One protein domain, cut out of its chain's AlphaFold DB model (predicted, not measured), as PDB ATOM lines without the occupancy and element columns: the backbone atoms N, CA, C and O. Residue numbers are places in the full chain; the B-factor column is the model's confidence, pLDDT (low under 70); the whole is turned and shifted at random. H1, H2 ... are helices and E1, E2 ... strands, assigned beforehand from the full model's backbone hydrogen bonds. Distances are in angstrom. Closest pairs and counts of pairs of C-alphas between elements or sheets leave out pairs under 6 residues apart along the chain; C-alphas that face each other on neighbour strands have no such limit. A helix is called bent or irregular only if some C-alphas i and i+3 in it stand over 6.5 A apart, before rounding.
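This is residues 344 to 435 of the 435 residues of an uncharacterized protein of Enterococcus faecalis PF3 (UniProt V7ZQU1). A narrow sheet of three strands, its two long strands E2 and E3 side by side and both bent, has helices H2 and H3 over one face and leaves the other face bare. H1 sits beyond these helices, away from the sheet, and packs on H2 with residues 355 to 359. The printed part has 92 residues, with three named helices and three named strands in the order H1 H2 E1 E2 H3 E3; the class is mixed, helices and strands. The sheet is mixed, in the order E1, E2, E3. The whole is compact, with a radius of gyration of the C-alphas of 13.1 A and spans of 38 by 32 by 21 A.

H1, residues 349 to 361, begins at C-alpha 349 (47.651, -18.914, -30.827) and is 18.7 A long. H2, residues 363 to 372, measures 14.3 A. E1, residues 376 to 379, measures 10.1 A. E2, residues 384 to 393, begins at C-alpha 384 (38.163, -9.303, -6.870), measures 23.6 A and bends by 74 degrees at residue 389. H3, residues 403 to 416, measures 20.1 A and is only just irregular: C-alphas 409 and 412 are 6.9 A apart. E3, residues 423 to 431, measures 23.0 A, bends by 62 degrees at residue 428 and ends at C-alpha 431 (27.831, -2.504, -22.501).

E2 is the inner strand. The hairpin E1 and E2 is antiparallel, with N 377 and O 386 within hydrogen-bond range at 2.9 A. E2 and E3 are parallel at 24 degrees, with N 387 and O 425 at 2.8 A and N 431 and O 392 at 2.9 A. E2, H3 and E3 form a strand-helix-strand unit, two parallel neighbour strands with a helix between them in the chain, and its crossover is right-handed. H2 and H3 on the same face of the sheet make two layers, one of helices and one of strands. H3 is over E2 and E3 at a height over the sheet of 9.2 A and runs along the strands, at 1 degree to E2 on the local plane; the closest C-alphas of H3 and E2 are those of Asp 404 and Lys 389, 5.6 A apart. H2 is over E1 at a height of 7.6 A and stands up from the sheet at 48 degrees; its closest C-alpha pair with E1 is Ser 371 and Asp 377, 5.5 A. H2 and H3 are near each other. H1 is not on the sheet. It touches H2 at a steep tilt of 48 degrees, opposite ways, with the C-alphas of Phe 359 and Tyr 366 closest at 5.1 A. H1 and H3 only just touch, with 3 pairs of C-alphas within 8 A, the closest Trp 352 and Lys 409 at 7.4 A. Every O i to N i+4 pair is within hydrogen-bond range in H1 and H2; in H3, 7 of 10 are.

The C-alphas of Arg 396 and Leu 419, the two farthest apart, are 38.2 A from each other. The printed part has no cut and no long link. In the link from E2 to H3, residues 398 to 399 pair antiparallel with residues 392 to 393 of E2. The mean pLDDT of the printed part is 93.0; residues 434 to 435, where the chain ends, are under 70.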
ATOM      1  N   ASP A 344      37.525  -8.440 -31.438       88.25
ATOM      2  CA  ASP A 344      37.448  -9.735 -32.108       88.25
ATOM      3  C   ASP A 344      38.426 -10.679 -31.416       88.25
ATOM      4  O   ASP A 344      39.630 -10.622 -31.672       88.25
ATOM      5  N   TYR A 345      37.905 -11.523 -30.525       91.06
ATOM      6  CA  TYR A 345      38.716 -12.443 -29.731       91.06
ATOM      7  C   TYR A 345      39.084 -13.741 -30.469       91.06
ATOM      8  O   TYR A 345      39.604 -14.669 -29.842       91.06
ATOM      9  N   ASP A 346      38.858 -13.835 -31.785       91.06
ATOM     10  CA  ASP A 346      39.448 -14.885 -32.627       91.06
ATOM     11  C   ASP A 346      40.920 -14.538 -32.910       91.06
ATOM     12  O   ASP A 346      41.330 -14.150 -34.010       91.06
ATOM     13  N   TRP A 347      41.710 -14.566 -31.837       94.25
ATOM     14  CA  TRP A 347      43.144 -14.317 -31.871       94.25
ATOM     15  C   TRP A 347      43.901 -15.603 -32.177       94.25
ATOM     16  O   TRP A 347      43.612 -16.658 -31.599       94.25
ATOM     17  N   ASP A 348      44.931 -15.480 -33.011       93.75
ATOM     18  CA  ASP A 348      45.872 -16.560 -33.287       93.75
ATOM     19  C   ASP A 348      46.553 -17.046 -32.001       93.75
ATOM     20  O   ASP A 348      46.793 -16.286 -31.059       93.75
ATOM     21  N   GLU A 349      46.957 -18.320 -31.979       94.75
ATOM     22  CA  GLU A 349      47.651 -18.914 -30.827       94.75
ATOM     23  C   GLU A 349      48.914 -18.136 -30.429       94.75
ATOM     24  O   GLU A 349      49.304 -18.105 -29.261       94.75
ATOM     25  N   SER A 350      49.554 -17.482 -31.398       94.94
ATOM     26  CA  SER A 350      50.708 -16.623 -31.158       94.94
ATOM     27  C   SER A 350      50.374 -15.454 -30.227       94.94
ATOM     28  O   SER A 350      51.197 -15.131 -29.376       94.94
ATOM     29  N   TYR A 351      49.182 -14.857 -30.307       95.94
ATOM     30  CA  TYR A 351      48.800 -13.712 -29.473       95.94
ATOM     31  C   TYR A 351      48.555 -14.166 -28.034       95.94
ATOM     32  O   TYR A 351      49.049 -13.540 -27.097       95.94
ATOM     33  N   TRP A 352      47.872 -15.303 -27.858       95.69
ATOM     34  CA  TRP A 352      47.643 -15.905 -26.543       95.69
ATOM     35  C   TRP A 352      48.959 -16.253 -25.842       95.69
ATOM     36  O   TRP A 352      49.147 -15.884 -24.684       95.69
ATOM     37  N   LYS A 353      49.924 -16.850 -26.556       95.50
ATOM     38  CA  LYS A 353      51.270 -17.127 -26.016       95.50
ATOM     39  C   LYS A 353      52.005 -15.859 -25.575       95.50
ATOM     40  O   LYS A 353      52.719 -15.864 -24.576       95.50
ATOM     41  N   LYS A 354      51.847 -14.757 -26.311       96.62
ATOM     42  CA  LYS A 354      52.464 -13.467 -25.961       96.62
ATOM     43  C   LYS A 354      51.785 -12.837 -24.748       96.62
ATOM     44  O   LYS A 354      52.463 -12.261 -23.905       96.62
ATOM     45  N   LEU A 355      50.477 -13.020 -24.601       96.25
ATOM     46  CA  LEU A 355      49.748 -12.618 -23.405       96.25
ATOM     47  C   LEU A 355      50.166 -13.443 -22.166       96.25
ATOM     48  O   LEU A 355      50.313 -12.885 -21.080       96.25
ATOM     49  N   GLU A 356      50.434 -14.743 -22.319       95.25
ATOM     50  CA  GLU A 356      50.997 -15.594 -21.254       95.25
ATOM     51  C   GLU A 356      52.417 -15.177 -20.844       95.25
ATOM     52  O   GLU A 356      52.758 -15.217 -19.658       95.25
ATOM     53  N   LEU A 357      53.239 -14.729 -21.799       94.75
ATOM     54  CA  LEU A 357      54.538 -14.124 -21.500       94.75
ATOM     55  C   LEU A 357      54.360 -12.870 -20.631       94.75
ATOM     56  O   LEU A 357      55.033 -12.733 -19.613       94.75
ATOM     57  N   ILE A 358      53.413 -11.988 -20.973       96.62
ATOM     58  CA  ILE A 358      53.113 -10.798 -20.157       96.62
ATOM     59  C   ILE A 358      52.678 -11.204 -18.747       96.62
ATOM     60  O   ILE A 358      53.196 -10.649 -17.783       96.62
ATOM     61  N   PHE A 359      51.794 -12.198 -18.607       96.44
ATOM     62  CA  PHE A 359      51.385 -12.715 -17.297       96.44
ATOM     63  C   PHE A 359      52.575 -13.196 -16.462       96.44
ATOM     64  O   PHE A 359      52.678 -12.860 -15.284       96.44
ATOM     65  N   SER A 360      53.479 -13.955 -17.085       93.69
ATOM     66  CA  SER A 360      54.653 -14.529 -16.422       93.69
ATOM     67  C   SER A 360      55.629 -13.453 -15.938       93.69
ATOM     68  O   SER A 360      56.268 -13.622 -14.903       93.69
ATOM     69  N   ASN A 361      55.720 -12.335 -16.662       92.06
ATOM     70  CA  ASN A 361      56.566 -11.204 -16.292       92.06
ATOM     71  C   ASN A 361      55.895 -10.284 -15.260       92.06
ATOM     72  O   ASN A 361      56.553  -9.801 -14.340       92.06
ATOM     73  N   ASN A 362      54.607  -9.990 -15.446       92.69
ATOM     74  CA  ASN A 362      53.837  -9.065 -14.627       92.69
ATOM     75  C   ASN A 362      52.327  -9.332 -14.762       92.69
ATOM     76  O   ASN A 362      51.655  -8.825 -15.666       92.69
ATOM     77  N   TYR A 363      51.763 -10.074 -13.808       94.44
ATOM     78  CA  TYR A 363      50.338 -10.408 -13.821       94.44
ATOM     79  C   TYR A 363      49.416  -9.178 -13.710       94.44
ATOM     80  O   TYR A 363      48.277  -9.233 -14.173       94.44
ATOM     81  N   VAL A 364      49.879  -8.059 -13.137       93.81
ATOM     82  CA  VAL A 364      49.089  -6.815 -13.063       93.81
ATOM     83  C   VAL A 364      48.887  -6.239 -14.461       93.81
ATOM     84  O   VAL A 364      47.779  -5.845 -14.812       93.81
ATOM     85  N   GLU A 365      49.933  -6.238 -15.286       94.50
ATOM     86  CA  GLU A 365      49.850  -5.774 -16.673       94.50
ATOM     87  C   GLU A 365      48.937  -6.681 -17.512       94.50
ATOM     88  O   GLU A 365      48.114  -6.185 -18.278       94.50
ATOM     89  N   TYR A 366      48.993  -7.997 -17.290       97.12
ATOM     90  CA  TYR A 366      48.053  -8.952 -17.885       97.12
ATOM     91  C   TYR A 366      46.588  -8.632 -17.543       97.12
ATOM     92  O   TYR A 366      45.745  -8.562 -18.438       97.12
ATOM     93  N   LEU A 367      46.279  -8.392 -16.263       97.12
ATOM     94  CA  LEU A 367      44.921  -8.043 -15.826       97.12
ATOM     95  C   LEU A 367      44.453  -6.713 -16.432       97.12
ATOM     96  O   LEU A 367      43.307  -6.603 -16.865       97.12
ATOM     97  N   MET A 368      45.346  -5.724 -16.528       95.56
ATOM     98  CA  MET A 368      45.048  -4.447 -17.181       95.56
ATOM     99  C   MET A 368      44.702  -4.627 -18.664       95.56
ATOM    100  O   MET A 368      43.750  -4.007 -19.133       95.56
ATOM    101  N   ILE A 369      45.416  -5.488 -19.399       96.62
ATOM    102  CA  ILE A 369      45.098  -5.789 -20.807       96.62
ATOM    103  C   ILE A 369      43.700  -6.389 -20.915       96.62
ATOM    104  O   ILE A 369      42.880  -5.880 -21.674       96.62
ATOM    105  N   LEU A 370      43.414  -7.437 -20.134       96.69
ATOM    106  CA  LEU A 370      42.113  -8.105 -20.158       96.69
ATOM    107  C   LEU A 370      40.962  -7.159 -19.812       96.69
ATOM    108  O   LEU A 370      39.883  -7.275 -20.391       96.69
ATOM    109  N   SER A 371      41.198  -6.222 -18.893       95.31
ATOM    110  CA  SER A 371      40.211  -5.208 -18.535       95.31
ATOM    111  C   SER A 371      39.982  -4.201 -19.666       95.31
ATOM    112  O   SER A 371      38.835  -3.910 -19.997       95.31
ATOM    113  N   ASN A 372      41.048  -3.754 -20.343       93.62
ATOM    114  CA  ASN A 372      40.957  -2.863 -21.507       93.62
ATOM    115  C   ASN A 372      40.194  -3.496 -22.682       93.62
ATOM    116  O   ASN A 372      39.420  -2.820 -23.359       93.62
ATOM    117  N   VAL A 373      40.365  -4.803 -22.904       94.19
ATOM    118  CA  VAL A 373      39.613  -5.548 -23.928       94.19
ATOM    119  C   VAL A 373      38.278  -6.098 -23.410       94.19
ATOM    120  O   VAL A 373      37.679  -6.945 -24.060       94.19
ATOM    121  N   LEU A 374      37.793  -5.620 -22.259       94.25
ATOM    122  CA  LEU A 374      36.484  -5.923 -21.660       94.25
ATOM    123  C   LEU A 374      36.250  -7.374 -21.206       94.25
ATOM    124  O   LEU A 374      35.135  -7.699 -20.801       94.25
ATOM    125  N   LEU A 375      37.266  -8.238 -21.220       95.38
ATOM    126  CA  LEU A 375      37.131  -9.644 -20.819       95.38
ATOM    127  C   LEU A 375      37.011  -9.823 -19.302       95.38
ATOM    128  O   LEU A 375      36.445 -10.823 -18.848       95.38
ATOM    129  N   ILE A 376      37.519  -8.863 -18.523       96.56
ATOM    130  CA  ILE A 376      37.391  -8.852 -17.063       96.56
ATOM    131  C   ILE A 376      37.095  -7.455 -16.514       96.56
ATOM    132  O   ILE A 376      37.441  -6.452 -17.133       96.56
ATOM    133  N   ASP A 377      36.568  -7.411 -15.296       96.31
ATOM    134  CA  ASP A 377      36.729  -6.282 -14.379       96.31
ATOM    135  C   ASP A 377      37.603  -6.741 -13.199       96.31
ATOM    136  O   ASP A 377      37.505  -7.890 -12.755       96.31
ATOM    137  N   VAL A 378      38.474  -5.864 -12.697       96.38
ATOM    138  CA  VAL A 378      39.389  -6.172 -11.590       96.38
ATOM    139  C   VAL A 378      39.437  -5.036 -10.574       96.38
ATOM    140  O   VAL A 378      39.641  -3.877 -10.928       96.38
ATOM    141  N   ASP A 379      39.311  -5.386  -9.296       94.62
ATOM    142  CA  ASP A 379      39.590  -4.498  -8.172       94.62
ATOM    143  C   ASP A 379      40.852  -4.987  -7.450       94.62
ATOM    144  O   ASP A 379      40.882  -6.040  -6.811       94.62
ATOM    145  N   PHE A 380      41.931  -4.208  -7.558       92.31
ATOM    146  CA  PHE A 380      43.217  -4.534  -6.940       92.31
ATOM    147  C   PHE A 380      43.225  -4.373  -5.409       92.31
ATOM    148  O   PHE A 380      44.097  -4.948  -4.758       92.31
ATOM    149  N   LYS A 381      42.292  -3.607  -4.824       93.06
ATOM    150  CA  LYS A 381      42.185  -3.399  -3.371       93.06
ATOM    151  C   LYS A 381      41.441  -4.546  -2.704       93.06
ATOM    152  O   LYS A 381      41.935  -5.091  -1.722       93.06
ATOM    153  N   THR A 382      40.271  -4.902  -3.229       95.50
ATOM    154  CA  THR A 382      39.475  -6.029  -2.713       95.50
ATOM    155  C   THR A 382      39.978  -7.376  -3.232       95.50
ATOM    156  O   THR A 382      39.592  -8.415  -2.703       95.50
ATOM    157  N   LYS A 383      40.880  -7.358  -4.226       95.56
ATOM    158  CA  LYS A 383      41.374  -8.536  -4.950       95.56
ATOM    159  C   LYS A 383      40.225  -9.349  -5.547       95.56
ATOM    160  O   LYS A 383      40.192 -10.574  -5.464       95.56
ATOM    161  N   GLU A 384      39.282  -8.668  -6.179       97.25
ATOM    162  CA  GLU A 384      38.163  -9.303  -6.870       97.25
ATOM    163  C   GLU A 384      38.363  -9.229  -8.383       97.25
ATOM    164  O   GLU A 384      38.731  -8.186  -8.922       97.25
ATOM    165  N   ILE A 385      38.124 -10.345  -9.070       97.81
ATOM    166  CA  ILE A 385      38.121 -10.439 -10.531       97.81
ATOM    167  C   ILE A 385      36.754 -10.955 -10.973       97.81
ATOM    168  O   ILE A 385      36.309 -12.030 -10.565       97.81
ATOM    169  N   ILE A 386      36.106 -10.210 -11.860       97.50
ATOM    170  CA  ILE A 386      34.909 -10.650 -12.572       97.50
ATOM    171  C   ILE A 386      35.336 -10.990 -13.993       97.50
ATOM    172  O   ILE A 386      35.786 -10.118 -14.722       97.50
ATOM    173  N   VAL A 387      35.191 -12.250 -14.390       97.06
ATOM    174  CA  VAL A 387      35.462 -12.715 -15.752       97.06
ATOM    175  C   VAL A 387      34.148 -12.837 -16.506       97.06
ATOM    176  O   VAL A 387      33.180 -13.408 -15.993       97.06
ATOM    177  N   TYR A 388      34.108 -12.332 -17.734       96.12
ATOM    178  CA  TYR A 388      32.889 -12.350 -18.527       96.12
ATOM    179  C   TYR A 388      32.825 -13.564 -19.445       96.12
ATOM    180  O   TYR A 388      33.740 -13.827 -20.220       96.12
ATOM    181  N   LYS A 389      31.726 -14.322 -19.343       95.06
ATOM    182  CA  LYS A 389      31.427 -15.436 -20.261       95.06
ATOM    183  C   LYS A 389      30.680 -14.987 -21.517       95.06
ATOM    184  O   LYS A 389      30.678 -15.708 -22.506       95.06
ATOM    185  N   GLU A 390      30.059 -13.814 -21.455       94.00
ATOM    186  CA  GLU A 390      29.265 -13.212 -22.521       94.00
ATOM    187  C   GLU A 390      29.229 -11.697 -22.309       94.00
ATOM    188  O   GLU A 390      29.159 -11.226 -21.166       94.00
ATOM    189  N   ILE A 391      29.322 -10.942 -23.405       93.62
ATOM    190  CA  ILE A 391      29.297  -9.479 -23.402       93.62
ATOM    191  C   ILE A 391      28.295  -9.031 -24.461       93.62
ATOM    192  O   ILE A 391      28.564  -9.146 -25.657       93.62
ATOM    193  N   TYR A 392      27.161  -8.505 -24.013       92.56
ATOM    194  CA  TYR A 392      26.110  -7.982 -24.874       92.56
ATOM    195  C   TYR A 392      26.313  -6.487 -25.120       92.56
ATOM    196  O   TYR A 392      26.470  -5.711 -24.172       92.56
ATOM    197  N   ASN A 393      26.310  -6.077 -26.386       90.75
ATOM    198  CA  ASN A 393      26.375  -4.679 -26.788       90.75
ATOM    199  C   ASN A 393      24.959  -4.147 -27.031       90.75
ATOM    200  O   ASN A 393      24.313  -4.528 -28.005       90.75
ATOM    201  N   ASP A 394      24.503  -3.232 -26.175       88.25
ATOM    202  CA  ASP A 394      23.152  -2.671 -26.249       88.25
ATOM    203  C   ASP A 394      22.938  -1.805 -27.499       88.25
ATOM    204  O   ASP A 394      21.825  -1.745 -28.005       88.25
ATOM    205  N   TYR A 395      23.985  -1.161 -28.027       86.88
ATOM    206  CA  TYR A 395      23.887  -0.337 -29.236       86.88
ATOM    207  C   TYR A 395      23.801  -1.169 -30.518       86.88
ATOM    208  O   TYR A 395      23.072  -0.821 -31.441       86.88
ATOM    209  N   ARG A 396      24.565  -2.264 -30.594       85.44
ATOM    210  CA  ARG A 396      24.545  -3.184 -31.744       85.44
ATOM    211  C   ARG A 396      23.485  -4.273 -31.623       85.44
ATOM    212  O   ARG A 396      23.368  -5.075 -32.542       85.44
ATOM    213  N   GLU A 397      22.805  -4.346 -30.481       89.31
ATOM    214  CA  GLU A 397      21.835  -5.387 -30.121       89.31
ATOM    215  C   GLU A 397      22.355  -6.817 -30.355       89.31
ATOM    216  O   GLU A 397      21.631  -7.720 -30.767       89.31
ATOM    217  N   THR A 398      23.653  -7.025 -30.128       91.69
ATOM    218  CA  THR A 398      24.336  -8.294 -30.406       91.69
ATOM    219  C   THR A 398      25.435  -8.565 -29.385       91.69
ATOM    220  O   THR A 398      25.994  -7.650 -28.776       91.69
ATOM    221  N   ASN A 399      25.757  -9.844 -29.195       89.81
ATOM    222  CA  ASN A 399      26.903 -10.250 -28.392       89.81
ATOM    223  C   ASN A 399      28.214 -10.010 -29.137       89.81
ATOM    224  O   ASN A 399      28.290 -10.204 -30.349       89.81
ATOM    225  N   LEU A 400      29.263  -9.656 -28.393       90.69
ATOM    226  CA  LEU A 400      30.621  -9.716 -28.917       90.69
ATOM    227  C   LEU A 400      30.974 -11.163 -29.276       90.69
ATOM    228  O   LEU A 400      30.740 -12.095 -28.501       90.69
ATOM    229  N   GLU A 401      31.548 -11.345 -30.460       89.31
ATOM    230  CA  GLU A 401      31.919 -12.660 -30.969       89.31
ATOM    231  C   GLU A 401      33.125 -13.232 -30.214       89.31
ATOM    232  O   GLU A 401      34.022 -12.505 -29.798       89.31
ATOM    233  N   ASN A 402      33.178 -14.559 -30.068       93.12
ATOM    234  CA  ASN A 402      34.330 -15.304 -29.538       93.12
ATOM    235  C   ASN A 402      34.703 -15.038 -28.060       93.12
ATOM    236  O   ASN A 402      35.759 -15.486 -27.609       93.12
ATOM    237  N   VAL A 403      33.836 -14.392 -27.267       93.75
ATOM    238  CA  VAL A 403      34.050 -14.201 -25.813       93.75
ATOM    239  C   VAL A 403      34.194 -15.539 -25.077       93.75
ATOM    240  O   VAL A 403      35.053 -15.685 -24.209       93.75
ATOM    241  N   ASP A 404      33.411 -16.557 -25.441       92.00
ATOM    242  CA  ASP A 404      33.486 -17.887 -24.828       92.00
ATOM    243  C   ASP A 404      34.823 -18.595 -25.134       92.00
ATOM    244  O   ASP A 404      35.384 -19.288 -24.277       92.00
ATOM    245  N   LYS A 405      35.357 -18.406 -26.350       92.81
ATOM    246  CA  LYS A 405      36.682 -18.895 -26.749       92.81
ATOM    247  C   LYS A 405      37.769 -18.181 -25.953       92.81
ATOM    248  O   LYS A 405      38.643 -18.850 -25.397       92.81
ATOM    249  N   ALA A 406      37.678 -16.856 -25.839       94.75
ATOM    250  CA  ALA A 406      38.589 -16.050 -25.035       94.75
ATOM    251  C   ALA A 406      38.593 -16.520 -23.575       94.75
ATOM    252  O   ALA A 406      39.656 -16.786 -23.017       94.75
ATOM    253  N   LEU A 407      37.410 -16.738 -22.986       95.25
ATOM    254  CA  LEU A 407      37.250 -17.266 -21.631       95.25
ATOM    255  C   LEU A 407      38.005 -18.588 -21.445       95.25
ATOM    256  O   LEU A 407      38.726 -18.748 -20.457       95.25
ATOM    257  N   LYS A 408      37.875 -19.533 -22.386       94.94
ATOM    258  CA  LYS A 408      38.589 -20.822 -22.331       94.94
ATOM    259  C   LYS A 408      40.111 -20.636 -22.320       94.94
ATOM    260  O   LYS A 408      40.795 -21.409 -21.653       94.94
ATOM    261  N   LYS A 409      40.630 -19.616 -23.013       95.94
ATOM    262  CA  LYS A 409      42.062 -19.276 -23.049       95.94
ATOM    263  C   LYS A 409      42.551 -18.610 -21.763       95.94
ATOM    264  O   LYS A 409      43.604 -18.980 -21.256       95.94
ATOM    265  N   ILE A 410      41.798 -17.659 -21.212       95.94
ATOM    266  CA  ILE A 410      42.254 -16.860 -20.060       95.94
ATOM    267  C   ILE A 410      41.999 -17.540 -18.713       95.94
ATOM    268  O   ILE A 410      42.757 -17.330 -17.765       95.94
ATOM    269  N   LYS A 411      40.967 -18.388 -18.610       94.94
ATOM    270  CA  LYS A 411      40.546 -19.004 -17.343       94.94
ATOM    271  C   LYS A 411      41.663 -19.785 -16.632       94.94
ATOM    272  O   LYS A 411      41.852 -19.525 -15.445       94.94
ATOM    273  N   PRO A 412      42.443 -20.667 -17.296       95.31
ATOM    274  CA  PRO A 412      43.524 -21.395 -16.627       95.31
ATOM    275  C   PRO A 412      44.584 -20.473 -16.017       95.31
ATOM    276  O   PRO A 412      45.163 -20.793 -14.982       95.31
ATOM    277  N   THR A 413      44.841 -19.330 -16.653       95.25
ATOM    278  CA  THR A 413      45.821 -18.340 -16.196       95.25
ATOM    279  C   THR A 413      45.266 -17.501 -15.050       95.25
ATOM    280  O   THR A 413      45.940 -17.342 -14.036       95.25
ATOM    281  N   ILE A 414      44.014 -17.046 -15.148       94.44
ATOM    282  CA  ILE A 414      43.339 -16.302 -14.075       94.44
ATOM    283  C   ILE A 414      43.165 -17.168 -12.823       94.44
ATOM    284  O   ILE A 414      43.392 -16.685 -11.720       94.44
ATOM    285  N   ASP A 415      42.836 -18.455 -12.962       95.38
ATOM    286  CA  ASP A 415      42.670 -19.363 -11.820       95.38
ATOM    287  C   ASP A 415      43.951 -19.493 -10.969       95.38
ATOM    288  O   ASP A 415      43.854 -19.723  -9.761       95.38
ATOM    289  N   LYS A 416      45.141 -19.267 -11.549       95.81
ATOM    290  CA  LYS A 416      46.411 -19.220 -10.799       95.81
ATOM    291  C   LYS A 416      46.448 -18.063  -9.794       95.81
ATOM    292  O   LYS A 416      47.069 -18.200  -8.745       95.81
ATOM    293  N   LEU A 417      45.740 -16.960 -10.054       96.19
ATOM    294  CA  LEU A 417      45.700 -15.781  -9.177       96.19
ATOM    295  C   LEU A 417      44.923 -16.008  -7.875       96.19
ATOM    296  O   LEU A 417      45.026 -15.196  -6.957       96.19
ATOM    297  N   LYS A 418      44.216 -17.137  -7.730       94.75
ATOM    298  CA  LYS A 418      43.686 -17.563  -6.423       94.75
ATOM    299  C   LYS A 418      44.802 -17.737  -5.396       94.75
ATOM    300  O   LYS A 418      44.600 -17.427  -4.227       94.75
ATOM    301  N   LEU A 419      45.983 -18.181  -5.836       93.19
ATOM    302  CA  LEU A 419      47.168 -18.303  -4.982       93.19
ATOM    303  C   LEU A 419      47.678 -16.934  -4.508       93.19
ATOM    304  O   LEU A 419      48.180 -16.819  -3.398       93.19
ATOM    305  N   GLU A 420      47.454 -15.887  -5.305       90.81
ATOM    306  CA  GLU A 420      47.757 -14.488  -4.971       90.81
ATOM    307  C   GLU A 420      46.647 -13.818  -4.132       90.81
ATOM    308  O   GLU A 420      46.695 -12.615  -3.844       90.81
ATOM    309  N   GLY A 421      45.634 -14.587  -3.716       93.81
ATOM    310  CA  GLY A 421      44.529 -14.137  -2.873       93.81
ATOM    311  C   GLY A 421      43.384 -13.459  -3.623       93.81
ATOM    312  O   GLY A 421      42.591 -12.771  -2.987       93.81
ATOM    313  N   TYR A 422      43.293 -13.621  -4.948       96.88
ATOM    314  CA  TYR A 422      42.158 -13.104  -5.710       96.88
ATOM    315  C   TYR A 422      40.926 -14.004  -5.605       96.88
ATOM    316  O   TYR A 422      41.011 -15.226  -5.754       96.88
ATOM    317  N   SER A 423      39.758 -13.386  -5.426       96.62
ATOM    318  CA  SER A 423      38.468 -14.040  -5.628       96.62
ATOM    319  C   SER A 423      38.024 -13.868  -7.082       96.62
ATOM    320  O   SER A 423      38.201 -12.807  -7.678       96.62
ATOM    321  N   ILE A 424      37.485 -14.932  -7.682       97.25
ATOM    322  CA  ILE A 424      37.123 -14.949  -9.105       97.25
ATOM    323  C   ILE A 424      35.654 -15.323  -9.251       97.25
ATOM    324  O   ILE A 424      35.216 -16.367  -8.764       97.25
ATOM    325  N   GLN A 425      34.911 -14.481  -9.962       96.38
ATOM    326  CA  GLN A 425      33.505 -14.679 -10.297       96.38
ATOM    327  C   GLN A 425      33.340 -14.710 -11.815       96.38
ATOM    328  O   GLN A 425      34.060 -14.023 -12.531       96.38
ATOM    329  N   ILE A 426      32.370 -15.480 -12.309       96.00
ATOM    330  CA  ILE A 426      32.015 -15.503 -13.732       96.00
ATOM    331  C   ILE A 426      30.637 -14.870 -13.891       96.00
ATOM    332  O   ILE A 426      29.690 -15.301 -13.230       96.00
ATOM    333  N   LYS A 427      30.524 -13.852 -14.747       96.38
ATOM    334  CA  LYS A 427      29.280 -13.097 -14.974       96.38
ATOM    335  C   LYS A 427      29.052 -12.808 -16.457       96.38
ATOM    336  O   LYS A 427      29.903 -13.076 -17.300       96.38
ATOM    337  N   GLU A 428      27.882 -12.270 -16.757       94.56
ATOM    338  CA  GLU A 428      27.545 -11.674 -18.053       94.56
ATOM    339  C   GLU A 428      27.719 -10.153 -17.940       94.56
ATOM    340  O   GLU A 428      27.481  -9.584 -16.868       94.56
ATOM    341  N   LYS A 429      28.161  -9.498 -19.019       93.56
ATOM    342  CA  LYS A 429      28.298  -8.036 -19.092       93.56
ATOM    343  C   LYS A 429      27.314  -7.474 -20.105       93.56
ATOM    344  O   LYS A 429      27.137  -8.045 -21.176       93.56
ATOM    345  N   ARG A 430      26.751  -6.307 -19.803       92.00
ATOM    346  CA  ARG A 430      26.085  -5.452 -20.792       92.00
ATOM    347  C   ARG A 430      26.883  -4.168 -20.943       92.00
ATOM    348  O   ARG A 430      27.310  -3.599 -19.938       92.00
ATOM    349  N   VAL A 431      27.115  -3.743 -22.180       89.06
ATOM    350  CA  VAL A 431      27.831  -2.504 -22.501       89.06
ATOM    351  C   VAL A 431      27.002  -1.656 -23.455       89.06
ATOM    352  O   VAL A 431      26.501  -2.149 -24.461       89.06
ATOM    353  N   VAL A 432      26.878  -0.363 -23.147       80.12
ATOM    354  CA  VAL A 432      26.090   0.573 -23.962       80.12
ATOM    355  C   VAL A 432      26.845   0.991 -25.220       80.12
ATOM    356  O   VAL A 432      26.237   1.160 -26.268       80.12
ATOM    357  N   ASN A 433      28.168   1.152 -25.141       71.38
ATOM    358  CA  ASN A 433      28.983   1.534 -26.288       71.38
ATOM    359  C   ASN A 433      30.378   0.895 -26.226       71.38
ATOM    360  O   ASN A 433      30.888   0.623 -25.139       71.38
ATOM    361  N   LEU A 434      30.979   0.674 -27.397       65.31
ATOM    362  CA  LEU A 434      32.374   0.247 -27.565       65.31
ATOM    363  C   LEU A 434      33.177   1.481 -27.981       65.31
ATOM    364  O   LEU A 434      33.450   1.673 -29.164       65.31
ATOM    365  N   THR A 435      33.423   2.386 -27.038       52.97
ATOM    366  CA  THR A 435      34.330   3.526 -27.256       52.97
ATOM    367  C   THR A 435      35.761   3.140 -26.968       52.97
ATOM    368  O   THR A 435      35.965   2.541 -25.885       52.97
TER     369      THR A 435